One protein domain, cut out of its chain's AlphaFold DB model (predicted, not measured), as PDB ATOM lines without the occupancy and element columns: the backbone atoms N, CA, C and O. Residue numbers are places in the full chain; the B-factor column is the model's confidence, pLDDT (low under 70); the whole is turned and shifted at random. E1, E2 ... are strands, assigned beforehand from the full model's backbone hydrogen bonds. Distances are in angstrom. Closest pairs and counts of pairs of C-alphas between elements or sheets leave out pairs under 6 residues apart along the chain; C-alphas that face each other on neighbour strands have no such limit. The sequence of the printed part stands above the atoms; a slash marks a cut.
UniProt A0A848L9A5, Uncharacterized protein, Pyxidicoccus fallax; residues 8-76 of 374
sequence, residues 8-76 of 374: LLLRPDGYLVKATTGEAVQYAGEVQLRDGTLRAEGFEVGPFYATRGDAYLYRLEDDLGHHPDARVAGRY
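This is residues 8 to 76 of the 374 residues of an uncharacterized protein of Pyxidicoccus fallax (UniProt A0A848L9A5). A six-stranded antiparallel sheet, order E3, E2, E1, E6, E7, E8, is curled like part of a barrel but left open between its edge strands E3 and E8, and a separate small hairpin, E4 with E5, is set off from it. A long loop, residues 60 to 71, joins E7 to E8. The printed part has 69 residues with eight named strands, E1 to E8 in chain order, and no named helix; the class is all strand, though under half of the residues, 30 of 69, are in named elements. The whole is compact, with a radius of gyration of the C-alphas of 11.2 A, and rounded, with spans of 29 by 27 by 21 A.

In the large sheet, E1 is residues 8 to 10, beginning at C-alpha 8 at (130.486, 98.864, 103.720), E2 is 15 to 18, 9.8 A long, and E3 is 24 to 27, 7.8 A long. E6 is residues 48 to 51, 10.6 A long, E7 is 56 to 59, 10.3 A long, and E8 is 72 to 75, 7.9 A long, ending at C-alpha 75 at (139.612, 104.945, 97.712). In the small sheet, E4 is residues 32 to 34, and E5 is 37 to 40, 10.0 A long, beginning at C-alpha 37 at (132.345, 111.485, 115.852).

The large sheet is strongly twisted, its strands' lines turning by 85 degrees and the way across it by 158 degrees from edge to edge. It holds two meanders, each strand the antiparallel neighbour of the one before: E1 E2 E3 and E6 E7 E8. They are joined by the antiparallel neighbours E1 and E6, at 130 degrees, with N 8 and O 49 2.8 A apart. The pairing of E6 is staggered: residues 48 to 49 pair with E1 and 49 to 51 with E7. In the hairpin of E1 and E2, N 9 and O 17 are 2.9 A apart; in that of E2 and E3, N 16 and O 26 are 2.8 A apart. In the hairpin of E6 and E7, N 50 and O 58 are 3.0 A apart; in that of E7 and E8, N 57 and O 74 are 2.8 A apart. E4 and E5 form a hairpin at 129 degrees, with N 32 and O 39 2.8 A apart. Residues 39 to 40 of E5 also pair, antiparallel, with residues 43 to 44. The closest C-alphas of E1 and E5, Leu 10 and Ala 40, are 8.0 A apart. E3 and E8 are apart.

The two farthest C-alphas, Gly 36 and Gly 53, are 30.9 A apart. The printed part has no cut. The link from E7 to E8 is long, with 12 residues. The mean pLDDT of the printed part is 71.2, and 32 residues are under 70, among them residues 28 to 38 and 62 to 71.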
ATOM      1  N   LEU A   8     129.419  98.946 102.734       81.75
ATOM      2  CA  LEU A   8     130.486  98.864 103.720       81.75
ATOM      3  C   LEU A   8     130.177  99.762 104.918       81.75
ATOM      4  O   LEU A   8     129.461 100.752 104.785       81.75
ATOM      5  N   LEU A   9     130.741  99.440 106.074       85.44
ATOM      6  CA  LEU A   9     130.715 100.285 107.268       85.44
ATOM      7  C   LEU A   9     132.091 100.291 107.926       85.44
ATOM      8  O   LEU A   9     132.793  99.279 107.887       85.44
ATOM      9  N   LEU A  10     132.472 101.421 108.519       79.12
ATOM     10  CA  LEU A  10     133.682 101.506 109.331       79.12
ATOM     11  C   LEU A  10     133.384 100.962 110.731       79.12
ATOM     12  O   LEU A  10     132.492 101.459 111.422       79.12
ATOM     13  N   ARG A  11     134.140  99.949 111.149       79.19
ATOM     14  CA  ARG A  11     134.079  99.361 112.489       79.19
ATOM     15  C   ARG A  11     135.085 100.067 113.422       79.19
ATOM     16  O   ARG A  11     136.089 100.584 112.935       79.19
ATOM     17  N   PRO A  12     134.849 100.121 114.752       66.88
ATOM     18  CA  PRO A  12     135.731 100.828 115.694       66.88
ATOM     19  C   PRO A  12     137.193 100.360 115.737       66.88
ATOM     20  O   PRO A  12     138.034 101.062 116.282       66.88
ATOM     21  N   ASP A  13     137.502  99.197 115.171       60.75
ATOM     22  CA  ASP A  13     138.861  98.670 115.021       60.75
ATOM     23  C   ASP A  13     139.581  99.174 113.756       60.75
ATOM     24  O   ASP A  13     140.683  98.723 113.457       60.75
ATOM     25  N   GLY A  14     138.973 100.097 113.003       66.00
ATOM     26  CA  GLY A  14     139.600 100.754 111.853       66.00
ATOM     27  C   GLY A  14     139.373 100.071 110.511       66.00
ATOM     28  O   GLY A  14     139.894 100.535 109.498       66.00
ATOM     29  N   TYR A  15     138.585  98.995 110.461       73.75
ATOM     30  CA  TYR A  15     138.315  98.266 109.222       73.75
ATOM     31  C   TYR A  15     136.991  98.671 108.575       73.75
ATOM     32  O   TYR A  15     135.959  98.801 109.236       73.75
ATOM     33  N   LEU A  16     137.006  98.790 107.249       75.69
ATOM     34  CA  LEU A  16     135.808  98.781 106.421       75.69
ATOM     35  C   LEU A  16     135.352  97.337 106.234       75.69
ATOM     36  O   LEU A  16     136.095  96.506 105.706       75.69
ATOM     37  N   VAL A  17     134.125  97.045 106.651       73.56
ATOM     38  CA  VAL A  17     133.546  95.699 106.615       73.56
ATOM     39  C   VAL A  17     132.273  95.669 105.778       73.56
ATOM     40  O   VAL A  17     131.554  96.664 105.711       73.56
ATOM     41  N   LYS A  18     131.946  94.527 105.164       78.56
ATOM     42  CA  LYS A  18     130.659  94.330 104.479       78.56
ATOM     43  C   LYS A  18     129.525  94.436 105.491       78.56
ATOM     44  O   LYS A  18     129.477  93.673 106.448       78.56
ATOM     45  N   ALA A  19     128.558  95.310 105.242       76.62
ATOM     46  CA  ALA A  19     127.437  95.539 106.153       76.62
ATOM     47  C   ALA A  19     126.560  94.298 106.381       76.62
ATOM     48  O   ALA A  19     125.898  94.179 107.405       76.62
ATOM     49  N   THR A  20     126.553  93.369 105.424       71.75
ATOM     50  CA  THR A  20     125.728  92.154 105.473       71.75
ATOM     51  C   THR A  20     126.395  90.989 106.194       71.75
ATOM     52  O   THR A  20     125.691  90.168 106.772       71.75
ATOM     53  N   THR A  21     127.727  90.892 106.158       66.69
ATOM     54  CA  THR A  21     128.469  89.740 106.701       66.69
ATOM     55  C   THR A  21     129.432  90.106 107.826       66.69
ATOM     56  O   THR A  21     129.920  89.218 108.513       66.69
ATOM     57  N   GLY A  22     129.736  91.393 108.017       59.78
ATOM     58  CA  GLY A  22     130.767  91.859 108.947       59.78
ATOM     59  C   GLY A  22     132.198  91.512 108.518       59.78
ATOM     60  O   GLY A  22     133.139  91.756 109.271       59.78
ATOM     61  N   GLU A  23     132.374  90.950 107.320       64.12
ATOM     62  CA  GLU A  23     133.671  90.567 106.762       64.12
ATOM     63  C   GLU A  23     134.502  91.812 106.446       64.12
ATOM     64  O   GLU A  23     134.033  92.700 105.730       64.12
ATOM     65  N   ALA A  24     135.728  91.872 106.967       64.06
ATOM     66  CA  ALA A  24     136.654  92.966 106.706       64.06
ATOM     67  C   ALA A  24     137.141  92.953 105.256       64.06
ATOM     68  O   ALA A  24     137.502  91.911 104.717       64.06
ATOM     69  N   VAL A  25     137.137  94.130 104.636       70.00
ATOM     70  CA  VAL A  25     137.461  94.324 103.218       70.00
ATOM     71  C   VAL A  25     138.723  95.160 103.041       70.00
ATOM     72  O   VAL A  25     139.495  94.893 102.127       70.00
ATOM     73  N   GLN A  26     138.922  96.172 103.884       75.94
ATOM     74  CA  GLN A  26     140.029  97.122 103.772       75.94
ATOM     75  C   GLN A  26     140.284  97.772 105.136       75.94
ATOM     76  O   GLN A  26     139.330  98.132 105.828       75.94
ATOM     77  N   TYR A  27     141.546  97.967 105.516       72.94
ATOM     78  CA  TYR A  27     141.889  98.803 106.670       72.94
ATOM     79  C   TYR A  27     141.842 100.288 106.281       72.94
ATOM     80  O   TYR A  27     142.452 100.703 105.296       72.94
ATOM     81  N   ALA A  28     141.084 101.090 107.027       69.56
ATOM     82  CA  ALA A  28     140.906 102.518 106.766       69.56
ATOM     83  C   ALA A  28     141.833 103.406 107.608       69.56
ATOM     84  O   ALA A  28     142.086 104.541 107.212       69.56
ATOM     85  N   GLY A  29     142.338 102.909 108.740       63.28
ATOM     86  CA  GLY A  29     143.190 103.663 109.662       63.28
ATOM     87  C   GLY A  29     142.742 103.529 111.117       63.28
ATOM     88  O   GLY A  29     141.700 102.948 111.409       63.28
ATOM     89  N   GLU A  30     143.528 104.081 112.039       68.00
ATOM     90  CA  GLU A  30     143.184 104.082 113.465       68.00
ATOM     91  C   GLU A  30     141.978 105.000 113.722       68.00
ATOM     92  O   GLU A  30     141.960 106.158 113.293       68.00
ATOM     93  N   VAL A  31     140.960 104.487 114.419       62.72
ATOM     94  CA  VAL A  31     139.747 105.251 114.727       62.72
ATOM     95  C   VAL A  31     140.025 106.219 115.873       62.72
ATOM     96  O   VAL A  31     140.346 105.816 116.987       62.72
ATOM     97  N   GLN A  32     139.842 107.508 115.611       62.31
ATOM     98  CA  GLN A  32     140.011 108.592 116.572       62.31
ATOM     99  C   GLN A  32     138.704 109.369 116.728       62.31
ATOM    100  O   GLN A  32     137.934 109.527 115.780       62.31
ATOM    101  N   LEU A  33     138.454 109.906 117.921       64.12
ATOM    102  CA  LEU A  33     137.332 110.814 118.147       64.12
ATOM    103  C   LEU A  33     137.680 112.204 117.589       64.12
ATOM    104  O   LEU A  33     138.595 112.858 118.088       64.12
ATOM    105  N   ARG A  34     136.957 112.659 116.561       66.75
ATOM    106  CA  ARG A  34     137.109 113.991 115.952       66.75
ATOM    107  C   ARG A  34     135.747 114.658 115.803       66.75
ATOM    108  O   ARG A  34     134.811 114.055 115.282       66.75
ATOM    109  N   ASP A  35     135.637 115.889 116.295       67.56
ATOM    110  CA  ASP A  35     134.409 116.697 116.249       67.56
ATOM    111  C   ASP A  35     133.162 115.952 116.774       67.56
ATOM    112  O   ASP A  35     132.070 116.055 116.224       67.56
ATOM    113  N   GLY A  36     133.338 115.146 117.829       66.31
ATOM    114  CA  GLY A  36     132.258 114.362 118.443       66.31
ATOM    115  C   GLY A  36     131.870 113.081 117.696       66.31
ATOM    116  O   GLY A  36     130.939 112.403 118.119       66.31
ATOM    117  N   THR A  37     132.589 112.710 116.632       67.25
ATOM    118  CA  THR A  37     132.345 111.485 115.852       67.25
ATOM    119  C   THR A  37     133.595 110.608 115.783       67.25
ATOM    120  O   THR A  37     134.719 111.104 115.710       67.25
ATOM    121  N   LEU A  38     133.421 109.287 115.841       67.12
ATOM    122  CA  LEU A  38     134.523 108.333 115.690       67.12
ATOM    123  C   LEU A  38     134.880 108.211 114.209       67.12
ATOM    124  O   LEU A  38     134.015 107.901 113.390       67.12
ATOM    125  N   ARG A  39     136.139 108.477 113.855       73.88
ATOM    126  CA  ARG A  39     136.588 108.581 112.463       73.88
ATOM    127  C   ARG A  39     137.951 107.945 112.240       73.88
ATOM    128  O   ARG A  39     138.840 108.097 113.069       73.88
ATOM    129  N   ALA A  40     138.128 107.311 111.087       71.56
ATOM    130  CA  ALA A  40     139.423 106.887 110.563       71.56
ATOM    131  C   ALA A  40     139.603 107.505 109.174       71.56
ATOM    132  O   ALA A  40     138.813 107.241 108.267       71.56
ATOM    133  N   GLU A  41     140.621 108.353 109.019       78.62
ATOM    134  CA  GLU A  41     140.857 109.128 107.794       78.62
ATOM    135  C   GLU A  41     139.591 109.887 107.329       78.62
ATOM    136  O   GLU A  41     139.076 110.741 108.055       78.62
ATOM    137  N   GLY A  42     139.079 109.590 106.129       78.69
ATOM    138  CA  GLY A  42     137.854 110.174 105.568       78.69
ATOM    139  C   GLY A  42     136.559 109.431 105.926       78.69
ATOM    140  O   GLY A  42     135.491 109.793 105.429       78.69
ATOM    141  N   PHE A  43     136.634 108.395 106.764       81.25
ATOM    142  CA  PHE A  43     135.516 107.527 107.124       81.25
ATOM    143  C   PHE A  43     135.055 107.772 108.563       81.25
ATOM    144  O   PHE A  43     135.851 108.055 109.454       81.25
ATOM    145  N   GLU A  44     133.755 107.638 108.795       82.25
ATOM    146  CA  GLU A  44     133.083 107.811 110.079       82.25
ATOM    147  C   GLU A  44     132.447 106.481 110.485       82.25
ATOM    148  O   GLU A  44     131.944 105.736 109.642       82.25
ATOM    149  N   VAL A  45     132.495 106.165 111.775       77.00
ATOM    150  CA  VAL A  45     131.870 104.970 112.345       77.00
ATOM    151  C   VAL A  45     130.366 105.202 112.444       77.00
ATOM    152  O   VAL A  45     129.928 106.183 113.042       77.00
ATOM    153  N   GLY A  46     129.575 104.283 111.889       75.50
ATOM    154  CA  GLY A  46     128.108 104.339 111.899       75.50
ATOM    155  C   GLY A  46     127.486 104.495 110.506       75.50
ATOM    156  O   GLY A  46     126.639 103.674 110.153       75.50
ATOM    157  N   PRO A  47     127.901 105.480 109.687       80.25
ATOM    158  CA  PRO A  47     127.411 105.634 108.320       80.25
ATOM    159  C   PRO A  47     127.766 104.466 107.395       80.25
ATOM    160  O   PRO A  47     128.804 103.812 107.536       80.25
ATOM    161  N   PHE A  48     126.917 104.253 106.390       84.88
ATOM    162  CA  PHE A  48     127.159 103.280 105.334       84.88
ATOM    163  C   PHE A  48     127.895 103.903 104.150       84.88
ATOM    164  O   PHE A  48     127.693 105.064 103.801       84.88
ATOM    165  N   TYR A  49     128.712 103.094 103.490       84.69
ATOM    166  CA  TYR A  49     129.479 103.461 102.311       84.69
ATOM    167  C   TYR A  49     129.181 102.493 101.175       84.69
ATOM    168  O   TYR A  49     128.944 101.311 101.401       84.69
ATOM    169  N   ALA A  50     129.221 102.967  99.938       81.19
ATOM    170  CA  ALA A  50     129.173 102.095  98.772       81.19
ATOM    171  C   ALA A  50     130.099 102.604  97.678       81.19
ATOM    172  O   ALA A  50     130.451 103.787  97.617       81.19
ATOM    173  N   THR A  51     130.481 101.693  96.792       73.44
ATOM    174  CA  THR A  51     131.296 102.038  95.638       73.44
ATOM    175  C   THR A  51     130.413 102.576  94.511       73.44
ATOM    176  O   THR A  51     129.350 102.026  94.210       73.44
ATOM    177  N   ARG A  52     130.851 103.658  93.861       66.19
ATOM    178  CA  ARG A  52     130.301 104.117  92.574       66.19
ATOM    179  C   ARG A  52     131.363 103.804  91.520       66.19
ATOM    180  O   ARG A  52     132.289 104.582  91.319       66.19
ATOM    181  N   GLY A  53     131.282 102.613  90.927       59.91
ATOM    182  CA  GLY A  53     132.392 102.011  90.172       59.91
ATOM    183  C   GLY A  53     133.381 101.274  91.084       59.91
ATOM    184  O   GLY A  53     133.018 100.913  92.203       59.91
ATOM    185  N   ASP A  54     134.612 101.052  90.618       59.56
ATOM    186  CA  ASP A  54     135.560 100.140  91.289       59.56
ATOM    187  C   ASP A  54     136.651 100.851  92.110       59.56
ATOM    188  O   ASP A  54     137.444 100.188  92.767       59.56
ATOM    189  N   ALA A  55     136.708 102.190  92.104       68.81
ATOM    190  CA  ALA A  55     137.867 102.923  92.634       68.81
ATOM    191  C   ALA A  55     137.601 103.781  93.884       68.81
ATOM    192  O   ALA A  55     138.540 104.070  94.629       68.81
ATOM    193  N   TYR A  56     136.357 104.202  94.137       78.50
ATOM    194  CA  TYR A  56     136.047 105.195  95.174       78.50
ATOM    195  C   TYR A  56     134.811 104.832  95.993       78.50
ATOM    196  O   TYR A  56     133.822 104.313  95.465       78.50
ATOM    197  N   LEU A  57     134.885 105.152  97.286       80.12
ATOM    198  CA  LEU A  57     133.812 105.001  98.258       80.12
ATOM    199  C   LEU A  57     133.117 106.333  98.508       80.12
ATOM    200  O   LEU A  57     133.756 107.373  98.681       80.12
ATOM    201  N   TYR A  58     131.796 106.258  98.578       81.69
ATOM    202  CA  TYR A  58     130.905 107.379  98.838       81.69
ATOM    203  C   TYR A  58     130.044 107.040 100.042       81.69
ATOM    204  O   TYR A  58     129.592 105.899 100.174       81.69
ATOM    205  N   ARG A  59     129.819 108.027 100.910       83.75
ATOM    206  CA  ARG A  59     128.846 107.909 101.997       83.75
ATOM    207  C   ARG A  59     127.446 107.770 101.391       83.75
ATOM    208  O   ARG A  59     127.121 108.463 100.428       83.75
ATOM    209  N   LEU A  60     126.666 106.845 101.928       77.62
ATOM    210  CA  LEU A  60     125.253 106.676 101.613       77.62
ATOM    211  C   LEU A  60     124.408 107.554 102.535       77.62
ATOM    212  O   LEU A  60     124.779 107.786 103.687       77.62
ATOM    213  N   GLU A  61     123.276 108.008 102.011       74.81
ATOM    214  CA  GLU A  61     122.231 108.669 102.795       74.81
ATOM    215  C   GLU A  61     121.467 107.643 103.652       74.81
ATOM    216  O   GLU A  61     121.607 106.427 103.472       74.81
ATOM    217  N   ASP A  62     120.628 108.123 104.572       68.31
ATOM    218  CA  ASP A  62     119.866 107.281 105.509       68.31
ATOM    219  C   ASP A  62     118.897 106.306 104.809       68.31
ATOM    220  O   ASP A  62     118.560 105.250 105.348       68.31
ATOM    221  N   ASP A  63     118.481 106.611 103.576       66.25
ATOM    222  CA  ASP A  63     117.662 105.741 102.724       66.25
ATOM    223  C   ASP A  63     118.485 104.709 101.920       66.25
ATOM    224  O   ASP A  63     117.947 103.972 101.082       66.25
ATOM    225  N   LEU A  64     119.800 104.643 102.173       64.44
ATOM    226  CA  LEU A  64     120.786 103.843 101.442       64.44
ATOM    227  C   LEU A  64     120.824 104.179  99.938       64.44
ATOM    228  O   LEU A  64     121.193 103.346  99.098       64.44
ATOM    229  N   GLY A  65     120.400 105.393  99.588       62.28
ATOM    230  CA  GLY A  65     120.518 106.010  98.279       62.28
ATOM    231  C   GLY A  65     121.861 106.711  98.088       62.28
ATOM    232  O   GLY A  65     122.585 107.029  99.032       62.28
ATOM    233  N   HIS A  66     122.213 106.940  96.823       60.53
ATOM    234  CA  HIS A  66     123.348 107.787  96.466       60.53
ATOM    235  C   HIS A  66     122.870 109.232  96.326       60.53
ATOM    236  O   HIS A  66     122.005 109.502  95.492       60.53
ATOM    237  N   HIS A  67     123.480 110.164  97.059       54.88
ATOM    238  CA  HIS A  67     123.294 111.584  96.779       54.88
ATOM    239  C   HIS A  67     124.002 111.947  95.453       54.88
ATOM    240  O   HIS A  67     125.150 111.528  95.251       54.88
ATOM    241  N   PRO A  68     123.376 112.717  94.537       55.25
ATOM    242  CA  PRO A  68     123.998 113.136  93.275       55.25
ATOM    243  C   PRO A  68     125.364 113.812  93.474       55.25
ATOM    244  O   PRO A  68     126.292 113.544  92.712       55.25
ATOM    245  N   ASP A  69     125.484 114.580  94.563       59.44
ATOM    246  CA  ASP A  69     126.666 115.364  94.958       59.44
ATOM    247  C   ASP A  69     127.517 114.714  96.071       59.44
ATOM    248  O   ASP A  69     128.252 115.404  96.782       59.44
ATOM    249  N   ALA A  70     127.410 113.396  96.277       64.31
ATOM    250  CA  ALA A  70     128.152 112.710  97.335       64.31
ATOM    251  C   ALA A  70     129.673 112.920  97.186       64.31
ATOM    252  O   ALA A  70     130.277 112.560  96.170       64.31
ATOM    253  N   ARG A  71     130.310 113.481  98.224       67.12
ATOM    254  CA  ARG A  71     131.770 113.639  98.282       67.12
ATOM    255  C   ARG A  71     132.451 112.278  98.439       67.12
ATOM    256  O   ARG A  71     131.954 111.396  99.137       67.12
ATOM    257  N   VAL A  72     133.611 112.133  97.802       76.25
ATOM    258  CA  VAL A  72     134.456 110.938  97.931       76.25
ATOM    259  C   VAL A  72     134.950 110.840  99.374       76.25
ATOM    260  O   VAL A  72     135.612 111.756  99.858       76.25
ATOM    261  N   ALA A  73     134.632 109.733 100.043       73.75
ATOM    262  CA  ALA A  73     135.098 109.441 101.399       73.75
ATOM    263  C   ALA A  73     136.517 108.852 101.392       73.75
ATOM    264  O   ALA A  73     137.325 109.139 102.267       73.75
ATOM    265  N   GLY A  74     136.842 108.060 100.368       75.38
ATOM    266  CA  GLY A  74     138.172 107.486 100.189       75.38
ATOM    267  C   GLY A  74     138.243 106.547  98.991       75.38
ATOM    268  O   GLY A  74     137.268 106.373  98.255       75.38
ATOM    269  N   ARG A  75     139.415 105.944  98.772       74.44
ATOM    270  CA  ARG A  75     139.612 104.945  97.712       74.44
ATOM    271  C   ARG A  75     139.142 103.572  98.174       74.44
ATOM    272  O   ARG A  75     139.417 103.180  99.306       74.44
ATOM    273  N   TYR A  76     138.481 102.854  97.272       71.38
ATOM    274  CA  TYR A  76     138.163 101.444  97.450       71.38
ATOM    275  C   TYR A  76     139.352 100.610  96.974       71.38
ATOM    276  O   TYR A  76     139.648 100.569  95.781       71.38
TER     277      TYR A  76